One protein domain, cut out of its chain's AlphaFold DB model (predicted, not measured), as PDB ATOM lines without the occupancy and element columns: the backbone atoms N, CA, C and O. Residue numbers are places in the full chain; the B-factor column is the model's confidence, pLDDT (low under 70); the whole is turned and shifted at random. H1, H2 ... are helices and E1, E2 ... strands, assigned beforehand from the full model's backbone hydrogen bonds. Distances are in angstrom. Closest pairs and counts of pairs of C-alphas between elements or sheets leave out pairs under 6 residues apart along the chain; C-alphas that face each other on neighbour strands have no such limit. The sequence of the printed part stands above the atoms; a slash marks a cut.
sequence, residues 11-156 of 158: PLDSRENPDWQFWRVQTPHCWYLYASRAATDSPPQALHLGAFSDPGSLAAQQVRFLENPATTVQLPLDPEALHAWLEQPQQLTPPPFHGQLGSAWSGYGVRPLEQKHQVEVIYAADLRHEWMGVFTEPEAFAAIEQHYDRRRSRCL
ATOM      1  N   PRO A  11       0.518 -10.353 -48.743       89.12
ATOM      2  CA  PRO A  11       1.967 -10.420 -48.695       89.12
ATOM      3  C   PRO A  11       2.564  -9.139 -49.286       89.12
ATOM      4  O   PRO A  11       2.116  -8.644 -50.323       89.12
ATOM      5  N   LEU A  12       3.588  -8.612 -48.626       85.31
ATOM      6  CA  LEU A  12       4.384  -7.500 -49.123       85.31
ATOM      7  C   LEU A  12       5.680  -8.030 -49.723       85.31
ATOM      8  O   LEU A  12       6.326  -8.920 -49.172       85.31
ATOM      9  N   ASP A  13       6.034  -7.472 -50.876       78.12
ATOM     10  CA  ASP A  13       7.238  -7.849 -51.599       78.12
ATOM     11  C   ASP A  13       8.476  -7.441 -50.788       78.12
ATOM     12  O   ASP A  13       8.584  -6.303 -50.321       78.12
ATOM     13  N   SER A  14       9.394  -8.384 -50.604       66.38
ATOM     14  CA  SER A  14      10.616  -8.208 -49.824       66.38
ATOM     15  C   SER A  14      11.869  -8.288 -50.684       66.38
ATOM     16  O   SER A  14      12.908  -8.586 -50.122       66.38
ATOM     17  N   ARG A  15      11.786  -8.012 -52.003       62.94
ATOM     18  CA  ARG A  15      12.826  -8.160 -53.064       62.94
ATOM     19  C   ARG A  15      14.309  -8.110 -52.662       62.94
ATOM     20  O   ARG A  15      15.126  -8.709 -53.353       62.94
ATOM     21  N   GLU A  16      14.665  -7.383 -51.613       63.28
ATOM     22  CA  GLU A  16      16.023  -7.151 -51.121       63.28
ATOM     23  C   GLU A  16      16.456  -8.069 -49.954       63.28
ATOM     24  O   GLU A  16      17.641  -8.123 -49.639       63.28
ATOM     25  N   ASN A  17      15.545  -8.823 -49.329       69.44
ATOM     26  CA  ASN A  17      15.846  -9.766 -48.251       69.44
ATOM     27  C   ASN A  17      14.924 -11.007 -48.313       69.44
ATOM     28  O   ASN A  17      13.785 -10.950 -47.838       69.44
ATOM     29  N   PRO A  18      15.400 -12.139 -48.869       71.50
ATOM     30  CA  PRO A  18      14.594 -13.352 -49.008       71.50
ATOM     31  C   PRO A  18      14.301 -14.049 -47.672       71.50
ATOM     32  O   PRO A  18      13.454 -14.939 -47.637       71.50
ATOM     33  N   ASP A  19      14.971 -13.661 -46.582       86.19
ATOM     34  CA  ASP A  19      14.822 -14.329 -45.288       86.19
ATOM     35  C   ASP A  19      13.526 -13.929 -44.578       86.19
ATOM     36  O   ASP A  19      13.023 -14.677 -43.741       86.19
ATOM     37  N   TRP A  20      12.982 -12.752 -44.893       91.19
ATOM     38  CA  TRP A  20      11.769 -12.237 -44.269       91.19
ATOM     39  C   TRP A  20      10.625 -12.156 -45.265       91.19
ATOM     40  O   TRP A  20      10.733 -11.558 -46.338       91.19
ATOM     41  N   GLN A  21       9.486 -12.695 -44.850       93.38
ATOM     42  CA  GLN A  21       8.210 -12.479 -45.503       93.38
ATOM     43  C   GLN A  21       7.389 -11.501 -44.665       93.38
ATOM     44  O   GLN A  21       7.387 -11.572 -43.435       93.38
ATOM     45  N   PHE A  22       6.711 -10.571 -45.332       94.81
ATOM     46  CA  PHE A  22       5.937  -9.515 -44.687       94.81
ATOM     47  C   PHE A  22       4.474  -9.617 -45.082       94.81
ATOM     48  O   PHE A  22       4.154  -9.991 -46.211       94.81
ATOM     49  N   TRP A  23       3.589  -9.226 -44.171       95.62
ATOM     50  CA  TRP A  23       2.157  -9.143 -44.426       95.62
ATOM     51  C   TRP A  23       1.602  -7.841 -43.892       95.62
ATOM     52  O   TRP A  23       1.902  -7.453 -42.761       95.62
ATOM     53  N   ARG A  24       0.737  -7.207 -44.677       94.94
ATOM     54  CA  ARG A  24      -0.121  -6.132 -44.181       94.94
ATOM     55  C   ARG A  24      -1.548  -6.614 -44.004       94.94
ATOM     56  O   ARG A  24      -2.045  -7.415 -44.797       94.94
ATOM     57  N   VAL A  25      -2.213  -6.066 -42.995       93.69
ATOM     58  CA  VAL A  25      -3.639  -6.290 -42.745       93.69
ATOM     59  C   VAL A  25      -4.318  -4.988 -42.407       93.69
ATOM     60  O   VAL A  25      -3.830  -4.237 -41.570       93.69
ATOM     61  N   GLN A  26      -5.465  -4.746 -43.028       92.94
ATOM     62  CA  GLN A  26      -6.379  -3.691 -42.631       92.94
ATOM     63  C   GLN A  26      -7.396  -4.261 -41.646       92.94
ATOM     64  O   GLN A  26      -8.141  -5.179 -41.978       92.94
ATOM     65  N   THR A  27      -7.463  -3.715 -40.440       89.00
ATOM     66  CA  THR A  27      -8.559  -3.967 -39.500       89.00
ATOM     67  C   THR A  27      -9.579  -2.826 -39.585       89.00
ATOM     68  O   THR A  27      -9.303  -1.796 -40.208       89.00
ATOM     69  N   PRO A  28     -10.749  -2.937 -38.929       87.44
ATOM     70  CA  PRO A  28     -11.686  -1.817 -38.843       87.44
ATOM     71  C   PRO A  28     -11.112  -0.546 -38.189       87.44
ATOM     72  O   PRO A  28     -11.691   0.532 -38.329       87.44
ATOM     73  N   HIS A  29      -9.993  -0.658 -37.465       86.94
ATOM     74  CA  HIS A  29      -9.456   0.416 -36.624       86.94
ATOM     75  C   HIS A  29      -8.059   0.885 -37.031       86.94
ATOM     76  O   HIS A  29      -7.695   2.022 -36.739       86.94
ATOM     77  N   CYS A  30      -7.275   0.039 -37.692       92.19
ATOM     78  CA  CYS A  30      -5.869   0.300 -37.967       92.19
ATOM     79  C   CYS A  30      -5.341  -0.605 -39.085       92.19
ATOM     80  O   CYS A  30      -6.052  -1.440 -39.645       92.19
ATOM     81  N   TRP A  31      -4.066  -0.436 -39.395       94.94
ATOM     82  CA  TRP A  31      -3.283  -1.330 -40.221       94.94
ATOM     83  C   TRP A  31      -2.234  -2.032 -39.376       94.94
ATOM     84  O   TRP A  31      -1.586  -1.387 -38.557       94.94
ATOM     85  N   TYR A  32      -2.011  -3.315 -39.617       95.94
ATOM     86  CA  TYR A  32      -0.922  -4.070 -39.012       95.94
ATOM     87  C   TYR A  32       0.144  -4.417 -40.039       95.94
ATOM     88  O   TYR A  32      -0.174  -4.708 -41.196       95.94
ATOM     89  N   LEU A  33       1.395  -4.430 -39.581       97.00
ATOM     90  CA  LEU A  33       2.522  -5.022 -40.289       97.00
ATOM     91  C   LEU A  33       3.032  -6.225 -39.500       97.00
ATOM     92  O   LEU A  33       3.404  -6.088 -38.332       97.00
ATOM     93  N   TYR A  34       3.093  -7.373 -40.161       97.06
ATOM     94  CA  TYR A  34       3.702  -8.588 -39.640       97.06
ATOM     95  C   TYR A  34       4.926  -8.959 -40.461       97.06
ATOM     96  O   TYR A  34       4.980  -8.689 -41.663       97.06
ATOM     97  N   ALA A  35       5.874  -9.624 -39.817       95.50
ATOM     98  CA  ALA A  35       6.999 -10.255 -40.479       95.50
ATOM     99  C   ALA A  35       7.222 -11.650 -39.907       95.50
ATOM    100  O   ALA A  35       7.024 -11.881 -38.715       95.50
ATOM    101  N   SER A  36       7.647 -12.584 -40.743       94.44
ATOM    102  CA  SER A  36       8.067 -13.901 -40.289       94.44
ATOM    103  C   SER A  36       9.238 -14.410 -41.107       94.44
ATOM    104  O   SER A  36       9.475 -13.982 -42.240       94.44
ATOM    105  N   ARG A  37       9.992 -15.305 -40.485       91.88
ATOM    106  CA  ARG A  37      11.149 -15.967 -41.065       91.88
ATOM    107  C   ARG A  37      11.061 -17.448 -40.752       91.88
ATOM    108  O   ARG A  37      10.866 -17.834 -39.595       91.88
ATOM    109  N   ALA A  38      11.208 -18.262 -41.791       85.50
ATOM    110  CA  ALA A  38      11.227 -19.712 -41.671       85.50
ATOM    111  C   ALA A  38      12.490 -20.195 -40.943       85.50
ATOM    112  O   ALA A  38      13.516 -19.513 -40.908       85.50
ATOM    113  N   ALA A  39      12.417 -21.399 -40.379       79.06
ATOM    114  CA  ALA A  39      13.561 -22.035 -39.746       79.06
ATOM    115  C   ALA A  39      14.540 -22.557 -40.810       79.06
ATOM    116  O   ALA A  39      14.395 -23.681 -41.286       79.06
ATOM    117  N   THR A  40      15.501 -21.730 -41.223       77.12
ATOM    118  CA  THR A  40      16.633 -22.159 -42.062       77.12
ATOM    119  C   THR A  40      17.856 -22.417 -41.181       77.12
ATOM    120  O   THR A  40      18.123 -23.559 -40.827       77.12
ATOM    121  N   ASP A  41      18.512 -21.348 -40.723       76.81
ATOM    122  CA  ASP A  41      19.714 -21.375 -39.868       76.81
ATOM    123  C   ASP A  41      19.460 -20.814 -38.456       76.81
ATOM    124  O   ASP A  41      20.363 -20.628 -37.640       76.81
ATOM    125  N   SER A  42      18.212 -20.471 -38.160       78.44
ATOM    126  CA  SER A  42      17.763 -19.891 -36.896       78.44
ATOM    127  C   SER A  42      16.383 -20.443 -36.553       78.44
ATOM    128  O   SER A  42      15.675 -20.890 -37.457       78.44
ATOM    129  N   PRO A  43      15.970 -20.420 -35.274       86.12
ATOM    130  CA  PRO A  43      14.599 -20.768 -34.924       86.12
ATOM    131  C   PRO A  43      13.610 -19.885 -35.703       86.12
ATOM    132  O   PRO A  43      13.940 -18.731 -36.009       86.12
ATOM    133  N   PRO A  44      12.412 -20.410 -36.018       90.88
ATOM    134  CA  PRO A  44      11.403 -19.642 -36.727       90.88
ATOM    135  C   PRO A  44      11.038 -18.408 -35.905       90.88
ATOM    136  O   PRO A  44      10.999 -18.446 -34.673       90.88
ATOM    137  N   GLN A  45      10.795 -17.299 -36.592       93.56
ATOM    138  CA  GLN A  45      10.442 -16.040 -35.949       93.56
ATOM    139  C   GLN A  45       9.179 -15.476 -36.572       93.56
ATOM    140  O   GLN A  45       9.004 -15.522 -37.786       93.56
ATOM    141  N   ALA A  46       8.333 -14.909 -35.724       95.56
ATOM    142  CA  ALA A  46       7.170 -14.135 -36.104       95.56
ATOM    143  C   ALA A  46       7.170 -12.849 -35.286       95.56
ATOM    144  O   ALA A  46       7.450 -12.860 -34.088       95.56
ATOM    145  N   LEU A  47       6.897 -11.734 -35.949       96.06
ATOM    146  CA  LEU A  47       6.983 -10.399 -35.385       96.06
ATOM    147  C   LEU A  47       5.751  -9.593 -35.781       96.06
ATOM    148  O   LEU A  47       5.320  -9.614 -36.936       96.06
ATOM    149  N   HIS A  48       5.242  -8.818 -34.833       96.94
ATOM    150  CA  HIS A  48       4.360  -7.693 -35.094       96.94
ATOM    151  C   HIS A  48       5.224  -6.429 -35.160       96.94
ATOM    152  O   HIS A  48       5.821  -6.019 -34.164       96.94
ATOM    153  N   LEU A  49       5.316  -5.818 -36.340       96.75
ATOM    154  CA  LEU A  49       6.192  -4.668 -36.597       96.75
ATOM    155  C   LEU A  49       5.530  -3.312 -36.350       96.75
ATOM    156  O   LEU A  49       6.211  -2.293 -36.374       96.75
ATOM    157  N   GLY A  50       4.225  -3.290 -36.099       95.75
ATOM    158  CA  GLY A  50       3.513  -2.123 -35.591       95.75
ATOM    159  C   GLY A  50       2.046  -2.097 -35.989       95.75
ATOM    160  O   GLY A  50       1.611  -2.879 -36.842       95.75
ATOM    161  N   ALA A  51       1.312  -1.178 -35.369       95.69
ATOM    162  CA  ALA A  51      -0.044  -0.800 -35.733       95.69
ATOM    163  C   ALA A  51      -0.052   0.656 -36.216       95.69
ATOM    164  O   ALA A  51       0.630   1.503 -35.646       95.69
ATOM    165  N   PHE A  52      -0.815   0.953 -37.267       95.56
ATOM    166  CA  PHE A  52      -0.738   2.228 -37.977       95.56
ATOM    167  C   PHE A  52      -2.122   2.770 -38.316       95.56
ATOM    168  O   PHE A  52      -3.047   2.023 -38.630       95.56
ATOM    169  N   SER A  53      -2.270   4.093 -38.292       93.44
ATOM    170  CA  SER A  53      -3.492   4.771 -38.742       93.44
ATOM    171  C   SER A  53      -3.607   4.839 -40.266       93.44
ATOM    172  O   SER A  53      -4.701   5.029 -40.796       93.44
ATOM    173  N   ASP A  54      -2.488   4.696 -40.977       90.75
ATOM    174  CA  ASP A  54      -2.399   4.850 -42.423       90.75
ATOM    175  C   ASP A  54      -1.462   3.796 -43.048       90.75
ATOM    176  O   ASP A  54      -0.533   3.315 -42.396       90.75
ATOM    177  N   PRO A  55      -1.679   3.436 -44.323       86.81
ATOM    178  CA  PRO A  55      -0.870   2.427 -44.997       86.81
ATOM    179  C   PRO A  55       0.514   2.925 -45.446       86.81
ATOM    180  O   PRO A  55       1.367   2.100 -45.763       86.81
ATOM    181  N   GLY A  56       0.759   4.241 -45.502       86.19
ATOM    182  CA  GLY A  56       2.062   4.792 -45.891       86.19
ATOM    183  C   GLY A  56       3.132   4.514 -44.835       86.19
ATOM    184  O   GLY A  56       4.258   4.143 -45.168       86.19
ATOM    185  N   SER A  57       2.741   4.589 -43.564       90.62
ATOM    186  CA  SER A  57       3.597   4.282 -42.416       90.62
ATOM    187  C   SER A  57       4.083   2.821 -42.381       90.62
ATOM    188  O   SER A  57       5.192   2.560 -41.917       90.62
ATOM    189  N   LEU A  58       3.325   1.871 -42.953       90.75
ATOM    190  CA  LEU A  58       3.734   0.459 -43.060       90.75
ATOM    191  C   LEU A  58       5.028   0.300 -43.871       90.75
ATOM    192  O   LEU A  58       5.932  -0.427 -43.467       90.75
ATOM    193  N   ALA A  59       5.113   0.975 -45.020       89.44
ATOM    194  CA  ALA A  59       6.258   0.859 -45.917       89.44
ATOM    195  C   ALA A  59       7.523   1.449 -45.278       89.44
ATOM    196  O   ALA A  59       8.592   0.847 -45.357       89.44
ATOM    197  N   ALA A  60       7.390   2.587 -44.588       91.75
ATOM    198  CA  ALA A  60       8.492   3.189 -43.841       91.75
ATOM    199  C   ALA A  60       9.004   2.248 -42.738       91.75
ATOM    200  O   ALA A  60      10.214   2.057 -42.610       91.75
ATOM    201  N   GLN A  61       8.096   1.599 -42.002       94.50
ATOM    202  CA  GLN A  61       8.477   0.639 -40.969       94.50
ATOM    203  C   GLN A  61       9.133  -0.621 -41.542       94.50
ATOM    204  O   GLN A  61      10.105  -1.118 -40.975       94.50
ATOM    205  N   GLN A  62       8.634  -1.138 -42.667       93.12
ATOM    206  CA  GLN A  62       9.243  -2.283 -43.345       93.12
ATOM    207  C   GLN A  62      10.692  -1.975 -43.740       93.12
ATOM    208  O   GLN A  62      11.587  -2.764 -43.437       93.12
ATOM    209  N   VAL A  63      10.935  -0.815 -44.359       92.00
ATOM    210  CA  VAL A  63      12.289  -0.371 -44.724       92.00
ATOM    211  C   VAL A  63      13.160  -0.233 -43.477       92.00
ATOM    212  O   VAL A  63      14.247  -0.806 -43.422       92.00
ATOM    213  N   ARG A  64      12.657   0.431 -42.429       92.75
ATOM    214  CA  ARG A  64      13.377   0.591 -41.160       92.75
ATOM    215  C   ARG A  64      13.779  -0.756 -40.548       92.75
ATOM    216  O   ARG A  64      14.907  -0.902 -40.076       92.75
ATOM    217  N   PHE A  65      12.881  -1.741 -40.565       93.81
ATOM    218  CA  PHE A  65      13.157  -3.090 -40.071       93.81
ATOM    219  C   PHE A  65      14.237  -3.794 -40.894       93.81
ATOM    220  O   PHE A  65      15.132  -4.400 -40.313       93.81
ATOM    221  N   LEU A  66      14.178  -3.697 -42.224       91.94
ATOM    222  CA  LEU A  66      15.166  -4.317 -43.107       91.94
ATOM    223  C   LEU A  66      16.561  -3.698 -42.945       91.94
ATOM    224  O   LEU A  66      17.549  -4.428 -42.910       91.94
ATOM    225  N   GLU A  67      16.647  -2.376 -42.796       91.19
ATOM    226  CA  GLU A  67      17.921  -1.669 -42.638       91.19
ATOM    227  C   GLU A  67      18.502  -1.794 -41.222       91.19
ATOM    228  O   GLU A  67      19.712  -1.931 -41.045       91.19
ATOM    229  N   ASN A  68      17.653  -1.716 -40.193       90.75
ATOM    230  CA  ASN A  68      18.075  -1.583 -38.797       90.75
ATOM    231  C   ASN A  68      17.250  -2.468 -37.836       90.75
ATOM    232  O   ASN A  68      16.697  -1.954 -36.853       90.75
ATOM    233  N   PRO A  69      17.191  -3.800 -38.044       88.69
ATOM    234  CA  PRO A  69      16.276  -4.690 -37.319       88.69
ATOM    235  C   PRO A  69      16.484  -4.653 -35.801       88.69
ATOM    236  O   PRO A  69      15.524  -4.620 -35.040       88.69
ATOM    237  N   ALA A  70      17.737  -4.552 -35.341       87.06
ATOM    238  CA  ALA A  70      18.083  -4.520 -33.915       87.06
ATOM    239  C   ALA A  70      17.518  -3.308 -33.151       87.06
ATOM    240  O   ALA A  70      17.552  -3.272 -31.922       87.06
ATOM    241  N   THR A  71      17.049  -2.291 -33.871       87.31
ATOM    242  CA  THR A  71      16.625  -1.008 -33.297       87.31
ATOM    243  C   THR A  71      15.269  -0.547 -33.807       87.31
ATOM    244  O   THR A  71      14.891   0.621 -33.671       87.31
ATOM    245  N   THR A  72      14.551  -1.477 -34.419       92.88
ATOM    246  CA  THR A  72      13.183  -1.288 -34.854       92.88
ATOM    247  C   THR A  72      12.259  -1.813 -33.769       92.88
ATOM    248  O   THR A  72      12.502  -2.862 -33.172       92.88
ATOM    249  N   VAL A  73      11.210  -1.049 -33.474       93.56
ATOM    250  CA  VAL A  73      10.179  -1.474 -32.529       93.56
ATOM    251  C   VAL A  73       9.461  -2.691 -33.108       93.56
ATOM    252  O   VAL A  73       8.866  -2.613 -34.178       93.56
ATOM    253  N   GLN A  74       9.529  -3.814 -32.399       94.25
ATOM    254  CA  GLN A  74       8.932  -5.084 -32.798       94.25
ATOM    255  C   GLN A  74       8.431  -5.850 -31.571       94.25
ATOM    256  O   GLN A  74       9.116  -5.910 -30.546       94.25
ATOM    257  N   LEU A  75       7.257  -6.465 -31.685       94.81
ATOM    258  CA  LEU A  75       6.747  -7.395 -30.682       94.81
ATOM    259  C   LEU A  75       6.918  -8.830 -31.185       94.81
ATOM    260  O   LEU A  75       6.469  -9.132 -32.295       94.81
ATOM    261  N   PRO A  76       7.561  -9.719 -30.408       94.25
ATOM    262  CA  PRO A  76       7.628 -11.126 -30.755       94.25
ATOM    263  C   PRO A  76       6.231 -11.744 -30.698       94.25
ATOM    264  O   PRO A  76       5.476 -11.521 -29.752       94.25
ATOM    265  N   LEU A  77       5.912 -12.531 -31.716       94.69
ATOM    266  CA  LEU A  77       4.718 -13.359 -31.791       94.69
ATOM    267  C   LEU A  77       5.117 -14.831 -31.724       94.69
ATOM    268  O   LEU A  77       6.249 -15.199 -32.042       94.69
ATOM    269  N   ASP A  78       4.158 -15.672 -31.359       93.25
ATOM    270  CA  ASP A  78       4.274 -17.111 -31.562       93.25
ATOM    271  C   ASP A  78       4.205 -17.419 -33.076       93.25
ATOM    272  O   ASP A  78       3.201 -17.075 -33.718       93.25
ATOM    273  N   PRO A  79       5.249 -18.035 -33.670       93.75
ATOM    274  CA  PRO A  79       5.250 -18.402 -35.081       93.75
ATOM    275  C   PRO A  79       4.093 -19.313 -35.484       93.75
ATOM    276  O   PRO A  79       3.540 -19.131 -36.569       93.75
ATOM    277  N   GLU A  80       3.697 -20.252 -34.622       92.31
ATOM    278  CA  GLU A  80       2.606 -21.184 -34.918       92.31
ATOM    279  C   GLU A  80       1.268 -20.447 -34.961       92.31
ATOM    280  O   GLU A  80       0.487 -20.625 -35.897       92.31
ATOM    281  N   ALA A  81       1.033 -19.545 -34.003       92.12
ATOM    282  CA  ALA A  81      -0.183 -18.740 -33.954       92.12
ATOM    283  C   ALA A  81      -0.309 -17.796 -35.161       92.12
ATOM    284  O   ALA A  81      -1.392 -17.687 -35.744       92.12
ATOM    285  N   LEU A  82       0.787 -17.136 -35.568       93.81
ATOM    286  CA  LEU A  82       0.780 -16.284 -36.760       93.81
ATOM    287  C   LEU A  82       0.490 -17.116 -38.016       93.81
ATOM    288  O   LEU A  82      -0.345 -16.717 -38.824       93.81
ATOM    289  N   HIS A  83       1.147 -18.268 -38.176       91.56
ATOM    290  CA  HIS A  83       0.965 -19.112 -39.356       91.56
ATOM    291  C   HIS A  83      -0.454 -19.686 -39.440       91.56
ATOM    292  O   HIS A  83      -1.089 -19.580 -40.486       91.56
ATOM    293  N   ALA A  84      -0.992 -20.189 -38.325       92.00
ATOM    294  CA  ALA A  84      -2.361 -20.692 -38.258       92.00
ATOM    295  C   ALA A  84      -3.385 -19.621 -38.672       92.00
ATOM    296  O   ALA A  84      -4.319 -19.899 -39.426       92.00
ATOM    297  N   TRP A  85      -3.194 -18.373 -38.230       94.00
ATOM    298  CA  TRP A  85      -4.044 -17.267 -38.664       94.00
ATOM    299  C   TRP A  85      -3.863 -16.921 -40.149       94.00
ATOM    300  O   TRP A  85      -4.860 -16.683 -40.829       94.00
ATOM    301  N   LEU A  86      -2.635 -16.935 -40.681       91.50
ATOM    302  CA  LEU A  86      -2.384 -16.700 -42.109       91.50
ATOM    303  C   LEU A  86      -3.037 -17.765 -43.011       91.50
ATOM    304  O   LEU A  86      -3.465 -17.433 -44.115       91.50
ATOM    305  N   GLU A  87      -3.150 -19.013 -42.549       91.56
ATOM    306  CA  GLU A  87      -3.853 -20.088 -43.266       91.56
ATOM    307  C   GLU A  87      -5.379 -19.918 -43.245       91.56
ATOM    308  O   GLU A  87      -6.062 -20.262 -44.213       91.56
ATOM    309  N   GLN A  88      -5.932 -19.393 -42.145       90.06
ATOM    310  CA  GLN A  88      -7.381 -19.284 -41.931       90.06
ATOM    311  C   GLN A  88      -7.816 -17.876 -41.475       90.06
ATOM    312  O   GLN A  88      -8.513 -17.730 -40.463       90.06
ATOM    313  N   PRO A  89      -7.503 -16.814 -42.243       88.31
ATOM    314  CA  PRO A  89      -7.680 -15.427 -41.801       88.31
ATOM    315  C   PRO A  89      -9.146 -15.001 -41.653       88.31
ATOM    316  O   PRO A  89      -9.433 -13.958 -41.074       88.31
ATOM    317  N   GLN A  90     -10.085 -15.791 -42.184       86.44
ATOM    318  CA  GLN A  90     -11.528 -15.560 -42.050       86.44
ATOM    319  C   GLN A  90     -12.125 -16.187 -40.781       86.44
ATOM    320  O   GLN A  90     -13.223 -15.808 -40.381       86.44
ATOM    321  N   GLN A  91     -11.441 -17.164 -40.175       85.12
ATOM    322  CA  GLN A  91     -11.927 -17.907 -39.005       85.12
ATOM    323  C   GLN A  91     -11.244 -17.460 -37.712       85.12
ATOM    324  O   GLN A  91     -11.826 -17.569 -36.633       85.12
ATOM    325  N   LEU A  92     -10.018 -16.950 -37.825       87.88
ATOM    326  CA  LEU A  92      -9.187 -16.527 -36.708       87.88
ATOM    327  C   LEU A  92      -9.024 -15.007 -36.684       87.88
ATOM    328  O   LEU A  92      -9.058 -14.332 -37.713       87.88
ATOM    329  N   THR A  93      -8.823 -14.460 -35.488       86.75
ATOM    330  CA  THR A  93      -8.541 -13.034 -35.305       86.75
ATOM    331  C   THR A  93      -7.062 -12.737 -35.540       86.75
ATOM    332  O   THR A  93      -6.224 -13.526 -35.097       86.75
ATOM    333  N   PRO A  94      -6.723 -11.591 -36.158       90.38
ATOM    334  CA  PRO A  94      -5.333 -11.172 -36.294       90.38
ATOM    335  C   PRO A  94      -4.679 -11.026 -34.912       90.38
ATOM    336  O   PRO A  94      -5.328 -10.478 -34.012       90.38
ATOM    337  N   PRO A  95      -3.419 -11.465 -34.727       92.81
ATOM    338  CA  PRO A  95      -2.678 -11.207 -33.495       92.81
ATOM    339  C   PRO A  95      -2.589  -9.693 -33.229       92.81
ATOM    340  O   PRO A  95      -2.038  -8.984 -34.074       92.81
ATOM    341  N   PRO A  96      -3.142  -9.166 -32.120       92.12
ATOM    342  CA  PRO A  96      -3.179  -7.723 -31.885       92.12
ATOM    343  C   PRO A  96      -1.810  -7.167 -31.464       92.12
ATOM    344  O   PRO A  96      -0.874  -7.921 -31.182       92.12
ATOM    345  N   PHE A  97      -1.679  -5.839 -31.393       93.31
ATOM    346  CA  PHE A  97      -0.426  -5.189 -30.997       93.31
ATOM    347  C   PHE A  97      -0.295  -5.169 -29.466       93.31
ATOM    348  O   PHE A  97      -0.487  -4.152 -28.804       93.31
ATOM    349  N   HIS A  98       0.002  -6.332 -28.889       92.31
ATOM    350  CA  HIS A  98       0.155  -6.536 -27.450       92.31
ATOM    351  C   HIS A  98       1.311  -7.490 -27.133       92.31
ATOM    352  O   HIS A  98       1.709  -8.305 -27.962       92.31
ATOM    353  N   GLY A  99       1.861  -7.392 -25.925       92.75
ATOM    354  CA  GLY A  99       2.985  -8.213 -25.486       92.75
ATOM    355  C   GLY A  99       4.129  -7.380 -24.926       92.75
ATOM    356  O   GLY A  99       3.916  -6.303 -24.368       92.75
ATOM    357  N   GLN A 100       5.347  -7.900 -25.042       92.94
ATOM    358  CA  GLN A 100       6.535  -7.286 -24.464       92.94
ATOM    359  C   GLN A 100       7.599  -7.016 -25.527       92.94
ATOM    360  O   GLN A 100       8.042  -7.929 -26.219       92.94
ATOM    361  N   LEU A 101       8.044  -5.762 -25.607       89.94
ATOM    362  CA  LEU A 101       9.220  -5.353 -26.364       89.94
ATOM    363  C   LEU A 101      10.420  -5.246 -25.425       89.94
ATOM    364  O   LEU A 101      10.367  -4.521 -24.432       89.94
ATOM    365  N   GLY A 102      11.530  -5.899 -25.761       86.38
ATOM    366  CA  GLY A 102      12.734  -5.898 -24.931       86.38
ATOM    367  C   GLY A 102      12.629  -6.882 -23.766       86.38
ATOM    368  O   GLY A 102      12.161  -8.003 -23.934       86.38
ATOM    369  N   SER A 103      13.105  -6.484 -22.587       82.00
ATOM    370  CA  SER A 103      13.137  -7.346 -21.398       82.00
ATOM    371  C   SER A 103      12.251  -6.807 -20.277       82.00
ATOM    372  O   SER A 103      11.803  -5.662 -20.318       82.00
ATOM    373  N   ALA A 104      12.044  -7.612 -19.230       73.81
ATOM    374  CA  ALA A 104      11.349  -7.175 -18.014       73.81
ATOM    375  C   ALA A 104      12.087  -6.051 -17.266       73.81
ATOM    376  O   ALA A 104      11.492  -5.357 -16.451       73.81
ATOM    377  N   TRP A 105      13.377  -5.862 -17.552       78.56
ATOM    378  CA  TRP A 105      14.233  -4.892 -16.874       78.56
ATOM    379  C   TRP A 105      14.456  -3.612 -17.680       78.56
ATOM    380  O   TRP A 105      14.769  -2.571 -17.110       78.56
ATOM    381  N   SER A 106      14.317  -3.704 -19.002       83.75
ATOM    382  CA  SER A 106      14.489  -2.605 -19.948       83.75
ATOM    383  C   SER A 106      13.662  -2.904 -21.194       83.75
ATOM    384  O   SER A 106      14.071  -3.730 -22.022       83.75
ATOM    385  N   GLY A 107      12.496  -2.272 -21.316       91.31
ATOM    386  CA  GLY A 107      11.535  -2.594 -22.367       91.31
ATOM    387  C   GLY A 107      10.178  -1.918 -22.208       91.31
ATOM    388  O   GLY A 107      10.005  -1.032 -21.377       91.31
ATOM    389  N   TYR A 108       9.215  -2.355 -23.012       94.69
ATOM    390  CA  TYR A 108       7.833  -1.882 -22.981       94.69
ATOM    391  C   TYR A 108       6.894  -3.072 -22.846       94.69
ATOM    392  O   TYR A 108       7.033  -4.059 -23.565       94.69
ATOM    393  N   GLY A 109       5.932  -2.973 -21.938       94.69
ATOM    394  CA  GLY A 109       4.771  -3.846 -21.881       94.69
ATOM    395  C   GLY A 109       3.578  -3.149 -22.522       94.69
ATOM    396  O   GLY A 109       3.275  -2.010 -22.173       94.69
ATOM    397  N   VAL A 110       2.905  -3.843 -23.435       95.50
ATOM    398  CA  VAL A 110       1.675  -3.394 -24.091       95.50
ATOM    399  C   VAL A 110       0.565  -4.362 -23.711       95.50
ATOM    400  O   VAL A 110       0.600  -5.539 -24.078       95.50
ATOM    401  N   ARG A 111      -0.399  -3.891 -22.919       93.69
ATOM    402  CA  ARG A 111      -1.465  -4.721 -22.347       93.69
ATOM    403  C   ARG A 111      -2.822  -4.301 -22.901       93.69
ATOM    404  O   ARG A 111      -3.122  -3.112 -22.861       93.69
ATOM    405  N   PRO A 112      -3.669  -5.234 -23.359       93.06
ATOM    406  CA  PRO A 112      -5.022  -4.886 -23.770       93.06
ATOM    407  C   PRO A 112      -5.848  -4.446 -22.557       93.06
ATOM    408  O   PRO A 112      -5.722  -5.020 -21.472       93.06
ATOM    409  N   LEU A 113      -6.718  -3.457 -22.752       89.62
ATOM    410  CA  LEU A 113      -7.756  -3.100 -21.789       89.62
ATOM    411  C   LEU A 113      -9.098  -3.708 -22.198       89.62
ATOM    412  O   LEU A 113      -9.381  -3.906 -23.378       89.62
ATOM    413  N   GLU A 114      -9.956  -3.975 -21.211       77.62
ATOM    414  CA  GLU A 114     -11.310  -4.508 -21.440       77.62
ATOM    415  C   GLU A 114     -12.195  -3.537 -22.251       77.62
ATOM    416  O   GLU A 114     -13.180  -3.935 -22.875       77.62
ATOM    417  N   GLN A 115     -11.829  -2.251 -22.274       65.12
ATOM    418  CA  GLN A 115     -12.467  -1.214 -23.077       65.12
ATOM    419  C   GLN A 115     -11.873  -1.222 -24.497       65.12
ATOM    420  O   GLN A 115     -10.681  -1.023 -24.709       65.12
ATOM    421  N   LYS A 116     -12.746  -1.518 -25.467       70.62
ATOM    422  CA  LYS A 116     -12.469  -1.845 -26.878       70.62
ATOM    423  C   LYS A 116     -11.293  -1.081 -27.523       70.62
ATOM    424  O   LYS A 116     -11.322   0.142 -27.608       70.62
ATOM    425  N   HIS A 117     -10.348  -1.845 -28.087       75.81
ATOM    426  CA  HIS A 117      -9.215  -1.417 -28.939       75.81
ATOM    427  C   HIS A 117      -8.217  -0.444 -28.300       75.81
ATOM    428  O   HIS A 117      -7.477   0.240 -29.011       75.81
ATOM    429  N   GLN A 118      -8.189  -0.387 -26.970       91.62
ATOM    430  CA  GLN A 118      -7.187   0.365 -26.232       91.62
ATOM    431  C   GLN A 118      -6.166  -0.563 -25.590       91.62
ATOM    432  O   GLN A 118      -6.475  -1.673 -25.146       91.62
ATOM    433  N   VAL A 119      -4.943  -0.062 -25.524       94.56
ATOM    434  CA  VAL A 119      -3.824  -0.714 -24.871       94.56
ATOM    435  C   VAL A 119      -3.214   0.231 -23.849       94.56
ATOM    436  O   VAL A 119      -3.069   1.434 -24.071       94.56
ATOM    437  N   GLU A 120      -2.863  -0.331 -22.707       96.31
ATOM    438  CA  GLU A 120      -2.019   0.311 -21.719       96.31
ATOM    439  C   GLU A 120      -0.553   0.063 -22.077       96.31
ATOM    440  O   GLU A 120      -0.161  -1.072 -22.364       96.31
ATOM    441  N   VAL A 121       0.257   1.121 -22.027       96.50
ATOM    442  CA  VAL A 121       1.700   1.042 -22.255       96.50
ATOM    443  C   VAL A 121       2.444   1.326 -20.955       96.50
ATOM    444  O   VAL A 121       2.264   2.367 -20.319       96.50
ATOM    445  N   ILE A 122       3.318   0.398 -20.578       95.06
ATOM    446  CA  ILE A 122       4.192   0.495 -19.410       95.06
ATOM    447  C   ILE A 122       5.634   0.413 -19.893       95.06
ATOM    448  O   ILE A 122       6.015  -0.548 -20.556       95.06
ATOM    449  N   TYR A 123       6.450   1.393 -19.533       94.12
ATOM    450  CA  TYR A 123       7.885   1.373 -19.766       94.12
ATOM    451  C   TYR A 123       8.613   0.821 -18.539       94.12
ATOM    452  O   TYR A 123       8.363   1.257 -17.418       94.12
ATOM    453  N   ALA A 124       9.521  -0.129 -18.738       90.38
ATOM    454  CA  ALA A 124      10.391  -0.661 -17.697       90.38
ATOM    455  C   ALA A 124      11.834  -0.210 -17.942       90.38
ATOM    456  O   ALA A 124      12.349  -0.364 -19.051       90.38
ATOM    457  N   ALA A 125      12.487   0.322 -16.907       86.19
ATOM    458  CA  ALA A 125      13.917   0.623 -16.894       86.19
ATOM    459  C   ALA A 125      14.468   0.617 -15.471       86.19
ATOM    460  O   ALA A 125      13.877   1.225 -14.580       86.19
ATOM    461  N   ASP A 126      15.620  -0.021 -15.267       79.38
ATOM    462  CA  ASP A 126      16.379   0.032 -14.011       79.38
ATOM    463  C   ASP A 126      15.519  -0.292 -12.774       79.38
ATOM    464  O   ASP A 126      15.526   0.429 -11.773       79.38
ATOM    465  N   LEU A 127      14.746  -1.384 -12.857       73.75
ATOM    466  CA  LEU A 127      13.814  -1.862 -11.819       73.75
ATOM    467  C   LEU A 127      12.594  -0.953 -11.569       73.75
ATOM    468  O   LEU A 127      11.813  -1.212 -10.651       73.75
ATOM    469  N   ARG A 128      12.407   0.106 -12.361       83.19
ATOM    470  CA  ARG A 128      11.247   0.999 -12.286       83.19
ATOM    471  C   ARG A 128      10.285   0.719 -13.427       83.19
ATOM    472  O   ARG A 128      10.703   0.418 -14.542       83.19
ATOM    473  N   HIS A 129       9.004   0.873 -13.123       88.25
ATOM    474  CA  HIS A 129       7.927   0.829 -14.098       88.25
ATOM    475  C   HIS A 129       7.294   2.215 -14.166       88.25
ATOM    476  O   HIS A 129       6.876   2.765 -13.147       88.25
ATOM    477  N   GLU A 130       7.249   2.775 -15.363       91.81
ATOM    478  CA  GLU A 130       6.613   4.044 -15.671       91.81
ATOM    479  C   GLU A 130       5.382   3.762 -16.525       91.81
ATOM    480  O   GLU A 130       5.470   3.185 -17.611       91.81
ATOM    481  N   TRP A 131       4.215   4.149 -16.022       93.94
ATOM    482  CA  TRP A 131       2.996   4.108 -16.813       93.94
ATOM    483  C   TRP A 131       3.039   5.234 -17.844       93.94
ATOM    484  O   TRP A 131       3.055   6.408 -17.477       93.94
ATOM    485  N   MET A 132       3.084   4.877 -19.128       94.69
ATOM    486  CA  MET A 132       3.123   5.855 -20.215       94.69
ATOM    487  C   MET A 132       1.727   6.373 -20.564       94.69
ATOM    488  O   MET A 132       1.599   7.501 -21.036       94.69
ATOM    489  N   GLY A 133       0.691   5.561 -20.337       95.38
ATOM    490  CA  GLY A 133      -0.700   5.930 -20.570       95.38
ATOM    491  C   GLY A 133      -1.517   4.833 -21.246       95.38
ATOM    492  O   GLY A 133      -1.083   3.686 -21.384       95.38
ATOM    493  N   VAL A 134      -2.715   5.226 -21.672       95.75
ATOM    494  CA  VAL A 134      -3.665   4.397 -22.416       95.75
ATOM    495  C   VAL A 134      -3.875   5.013 -23.786       95.75
ATOM    496  O   VAL A 134      -4.137   6.210 -23.898       95.75
ATOM    497  N   PHE A 135      -3.772   4.182 -24.811       95.38
ATOM    498  CA  PHE A 135      -3.732   4.602 -26.203       95.38
ATOM    499  C   PHE A 135      -4.561   3.655 -27.066       95.38
ATOM    500  O   PHE A 135      -4.805   2.509 -26.687       95.38
ATOM    501  N   THR A 136      -4.953   4.094 -28.257       94.69
ATOM    502  CA  THR A 136      -5.235   3.142 -29.343       94.69
ATOM    503  C   THR A 136      -3.943   2.429 -29.759       94.69
ATOM    504  O   THR A 136      -2.849   2.924 -29.496       94.69
ATOM    505  N   GLU A 137      -4.022   1.274 -30.421       94.75
ATOM    506  CA  GLU A 137      -2.804   0.561 -30.848       94.75
ATOM    507  C   GLU A 137      -1.878   1.397 -31.757       94.75
ATOM    508  O   GLU A 137      -0.668   1.370 -31.521       94.75
ATOM    509  N   PRO A 138      -2.376   2.189 -32.737       95.56
ATOM    510  CA  PRO A 138      -1.500   3.061 -33.520       95.56
ATOM    511  C   PRO A 138      -0.816   4.149 -32.688       95.56
ATOM    512  O   PRO A 138       0.371   4.416 -32.865       95.56
ATOM    513  N   GLU A 139      -1.548   4.761 -31.755       96.06
ATOM    514  CA  GLU A 139      -0.990   5.767 -30.845       96.06
ATOM    515  C   GLU A 139       0.049   5.149 -29.904       96.06
ATOM    516  O   GLU A 139       1.090   5.756 -29.658       96.06
ATOM    517  N   ALA A 140      -0.197   3.928 -29.419       96.25
ATOM    518  CA  ALA A 140       0.734   3.187 -28.579       96.25
ATOM    519  C   ALA A 140       2.042   2.906 -29.316       96.25
ATOM    520  O   ALA A 140       3.118   3.184 -28.784       96.25
ATOM    521  N   PHE A 141       1.956   2.387 -30.545       96.62
ATOM    522  CA  PHE A 141       3.127   2.124 -31.373       96.62
ATOM    523  C   PHE A 141       3.935   3.407 -31.609       96.62
ATOM    524  O   PHE A 141       5.133   3.429 -31.328       96.62
ATOM    525  N   ALA A 142       3.280   4.499 -32.018       95.94
ATOM    526  CA  ALA A 142       3.939   5.786 -32.245       95.94
ATOM    527  C   ALA A 142       4.598   6.348 -30.970       95.94
ATOM    528  O   ALA A 142       5.726   6.844 -31.013       95.94
ATOM    529  N   ALA A 143       3.927   6.247 -29.817       95.94
ATOM    530  CA  ALA A 143       4.471   6.690 -28.535       95.94
ATOM    531  C   ALA A 143       5.702   5.868 -28.117       95.94
ATOM    532  O   ALA A 143       6.699   6.438 -27.666       95.94
ATOM    533  N   ILE A 144       5.653   4.543 -28.294       95.75
ATOM    534  CA  ILE A 144       6.777   3.640 -28.018       95.75
ATOM    535  C   ILE A 144       7.949   3.950 -28.945       95.75
ATOM    536  O   ILE A 144       9.067   4.101 -28.460       95.75
ATOM    537  N   GLU A 145       7.711   4.082 -30.250       94.94
ATOM    538  CA  GLU A 145       8.751   4.375 -31.238       94.94
ATOM    539  C   GLU A 145       9.440   5.709 -30.938       94.94
ATOM    540  O   GLU A 145      10.662   5.762 -30.779       94.94
ATOM    541  N   GLN A 146       8.661   6.773 -30.730       94.62
ATOM    542  CA  GLN A 146       9.202   8.088 -30.400       94.62
ATOM    543  C   GLN A 146       9.995   8.071 -29.084       94.62
ATOM    544  O   GLN A 146      11.054   8.702 -28.977       94.62
ATOM    545  N   HIS A 147       9.487   7.383 -28.057       94.00
ATOM    546  CA  HIS A 147      10.175   7.272 -26.776       94.00
ATOM    547  C   HIS A 147      11.471   6.461 -26.910       94.00
ATOM    548  O   HIS A 147      12.514   6.891 -26.409       94.00
ATOM    549  N   TYR A 148      11.435   5.343 -27.637       91.69
ATOM    550  CA  TYR A 148      12.591   4.491 -27.899       91.69
ATOM    551  C   TYR A 148      13.694   5.254 -28.636       91.69
ATOM    552  O   TYR A 148      14.834   5.278 -28.167       91.69
ATOM    553  N   ASP A 149      13.351   5.969 -29.708       91.31
ATOM    554  CA  ASP A 149      14.309   6.749 -30.496       91.31
ATOM    555  C   ASP A 149      14.919   7.895 -29.693       91.31
ATOM    556  O   ASP A 149      16.140   8.097 -29.693       91.31
ATOM    557  N   ARG A 150      14.095   8.607 -28.914       90.31
ATOM    558  CA  ARG A 150      14.582   9.653 -28.010       90.31
ATOM    559  C   ARG A 150      15.577   9.088 -27.003       90.31
ATOM    560  O   ARG A 150      16.613   9.710 -26.769       90.31
ATOM    561  N   ARG A 151      15.298   7.929 -26.404       85.81
ATOM    562  CA  ARG A 151      16.222   7.301 -25.452       85.81
ATOM    563  C   ARG A 151      17.499   6.832 -26.128       85.81
ATOM    564  O   ARG A 151      18.576   7.163 -25.642       85.81
ATOM    565  N   ARG A 152      17.403   6.165 -27.279       83.56
ATOM    566  CA  ARG A 152      18.571   5.717 -28.044       83.56
ATOM    567  C   ARG A 152      19.491   6.881 -28.411       83.56
ATOM    568  O   ARG A 152      20.698   6.764 -28.235       83.56
ATOM    569  N   SER A 153      18.935   8.014 -28.844       82.50
ATOM    570  CA  SER A 153      19.730   9.206 -29.176       82.50
ATOM    571  C   SER A 153      20.520   9.768 -27.984       82.50
ATOM    572  O   SER A 153      21.579  10.358 -28.167       82.50
ATOM    573  N   ARG A 154      20.034   9.557 -26.752       76.69
ATOM    574  CA  ARG A 154      20.697   9.982 -25.508       76.69
ATOM    575  C   ARG A 154      21.730   8.972 -25.008       76.69
ATOM    576  O   ARG A 154      22.661   9.370 -24.319       76.69
ATOM    577  N   CYS A 155      21.586   7.698 -25.370       67.06
ATOM    578  CA  CYS A 155      22.530   6.631 -25.033       67.06
ATOM    579  C   CYS A 155      23.733   6.549 -25.996       67.06
ATOM    580  O   CYS A 155      24.508   5.610 -25.902       67.06
ATOM    581  N   LEU A 156      23.911   7.506 -26.919       52.47
ATOM    582  CA  LEU A 156      25.051   7.562 -27.854       52.47
ATOM    583  C   LEU A 156      26.396   7.941 -27.201       52.47
ATOM    584  O   LEU A 156      27.395   8.069 -27.904       52.47
TER     585      LEU A 156
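This is residues 11 to 156 of the 158 residues of an uncharacterized protein of Marinospirillum alkaliphilum DSM 21637 (UniProt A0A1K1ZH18). Two lobes stand side by side, each built on a twisted antiparallel sheet of four strands: E1 to E4 have H1 over one face and H2 over the other, while E5 to E8 have the long helix H3 over one face. The lobes meet where E4 comes beside E5, and residues 137 to 145 of H3 also pack beside E3. The printed part has 146 residues, with eight named strands and three named helices in the order E1 E2 E3 H1 E4 H2 E5 E6 E7 E8 H3; the sheet orders are E1 E2 E3 E4 and E5 E6 E7 E8, and the class is mixed. It is compact, with a radius of gyration of the C-alphas of 15.1 A, and rounded, spanning 39 by 38 by 28 A.

Look first at E5, residues 99 to 102, E6, 106 to 112, E7, 118 to 125, and E8, 128 to 136, a meander, each strand the antiparallel neighbour of the one before. N 101 and O 108 are 2.8 A apart, N 109 and O 122 2.8 A, and N 123 and O 130 2.8 A, each within hydrogen-bond range. H3, residues 137 to 154, makes two layers with this sheet, a helix on one face: its height over the sheet is 9.8 A, and it runs along E7 at 8 degrees on the local plane. The closest C-alphas of E7 and H3 are those of Val 119 and Glu 137, 6.2 A apart. Now find E1, residues 21 to 26, E2, 31 to 37, E3, 45 to 52, and E4, 75 to 77; E1 E2 E3 form a second meander. Here N 23 and O 34 are 2.9 A apart, N 47 and O 35 2.8 A, and N 48 and O 75 2.8 A. H1, residues 55 to 67, and H2, residues 79 to 87, are on opposite faces, making three layers, helices on both faces of the sheet. H1, at a height of 8.5 A, is over E2 and E3, along E2 at 25 degrees on the local plane; the C-alphas of Leu 33 and Leu 58, the closest of E2 and H1, are 6.3 A apart. H2, at a height of 9.9 A, runs only just across E2, at 61 degrees on the local plane. The closest C-alphas of E4 and E5 are those of Leu 75 and Leu 101, 5.4 A apart; those of E3 and H3 are Phe 52 and Pro 138, 4.6 A. Every O i to N i+4 pair is within hydrogen-bond range in H2 and H3, and 7 of 9 in H1.

Find C-alpha 21 at (8.210, -12.479, -45.503), where E1 begins. E8 is 23.8 A long from first to last C-alpha, E7 23.1 A, E3 21.5 A and H1 19.4 A. From C-alpha 137 at (-2.804, 0.561, -30.848), H3 runs 25.9 A to C-alpha 154 at (20.697, 9.982, -25.508).

The C-alphas of Gln 91 and Leu 156, the two farthest apart, are 46.3 A apart. The printed part has no cut, and the link from H2 to E5, 11 residues, is long. Look for pLDDT under 70 at residues 14 to 17, 115 and 155 to 156.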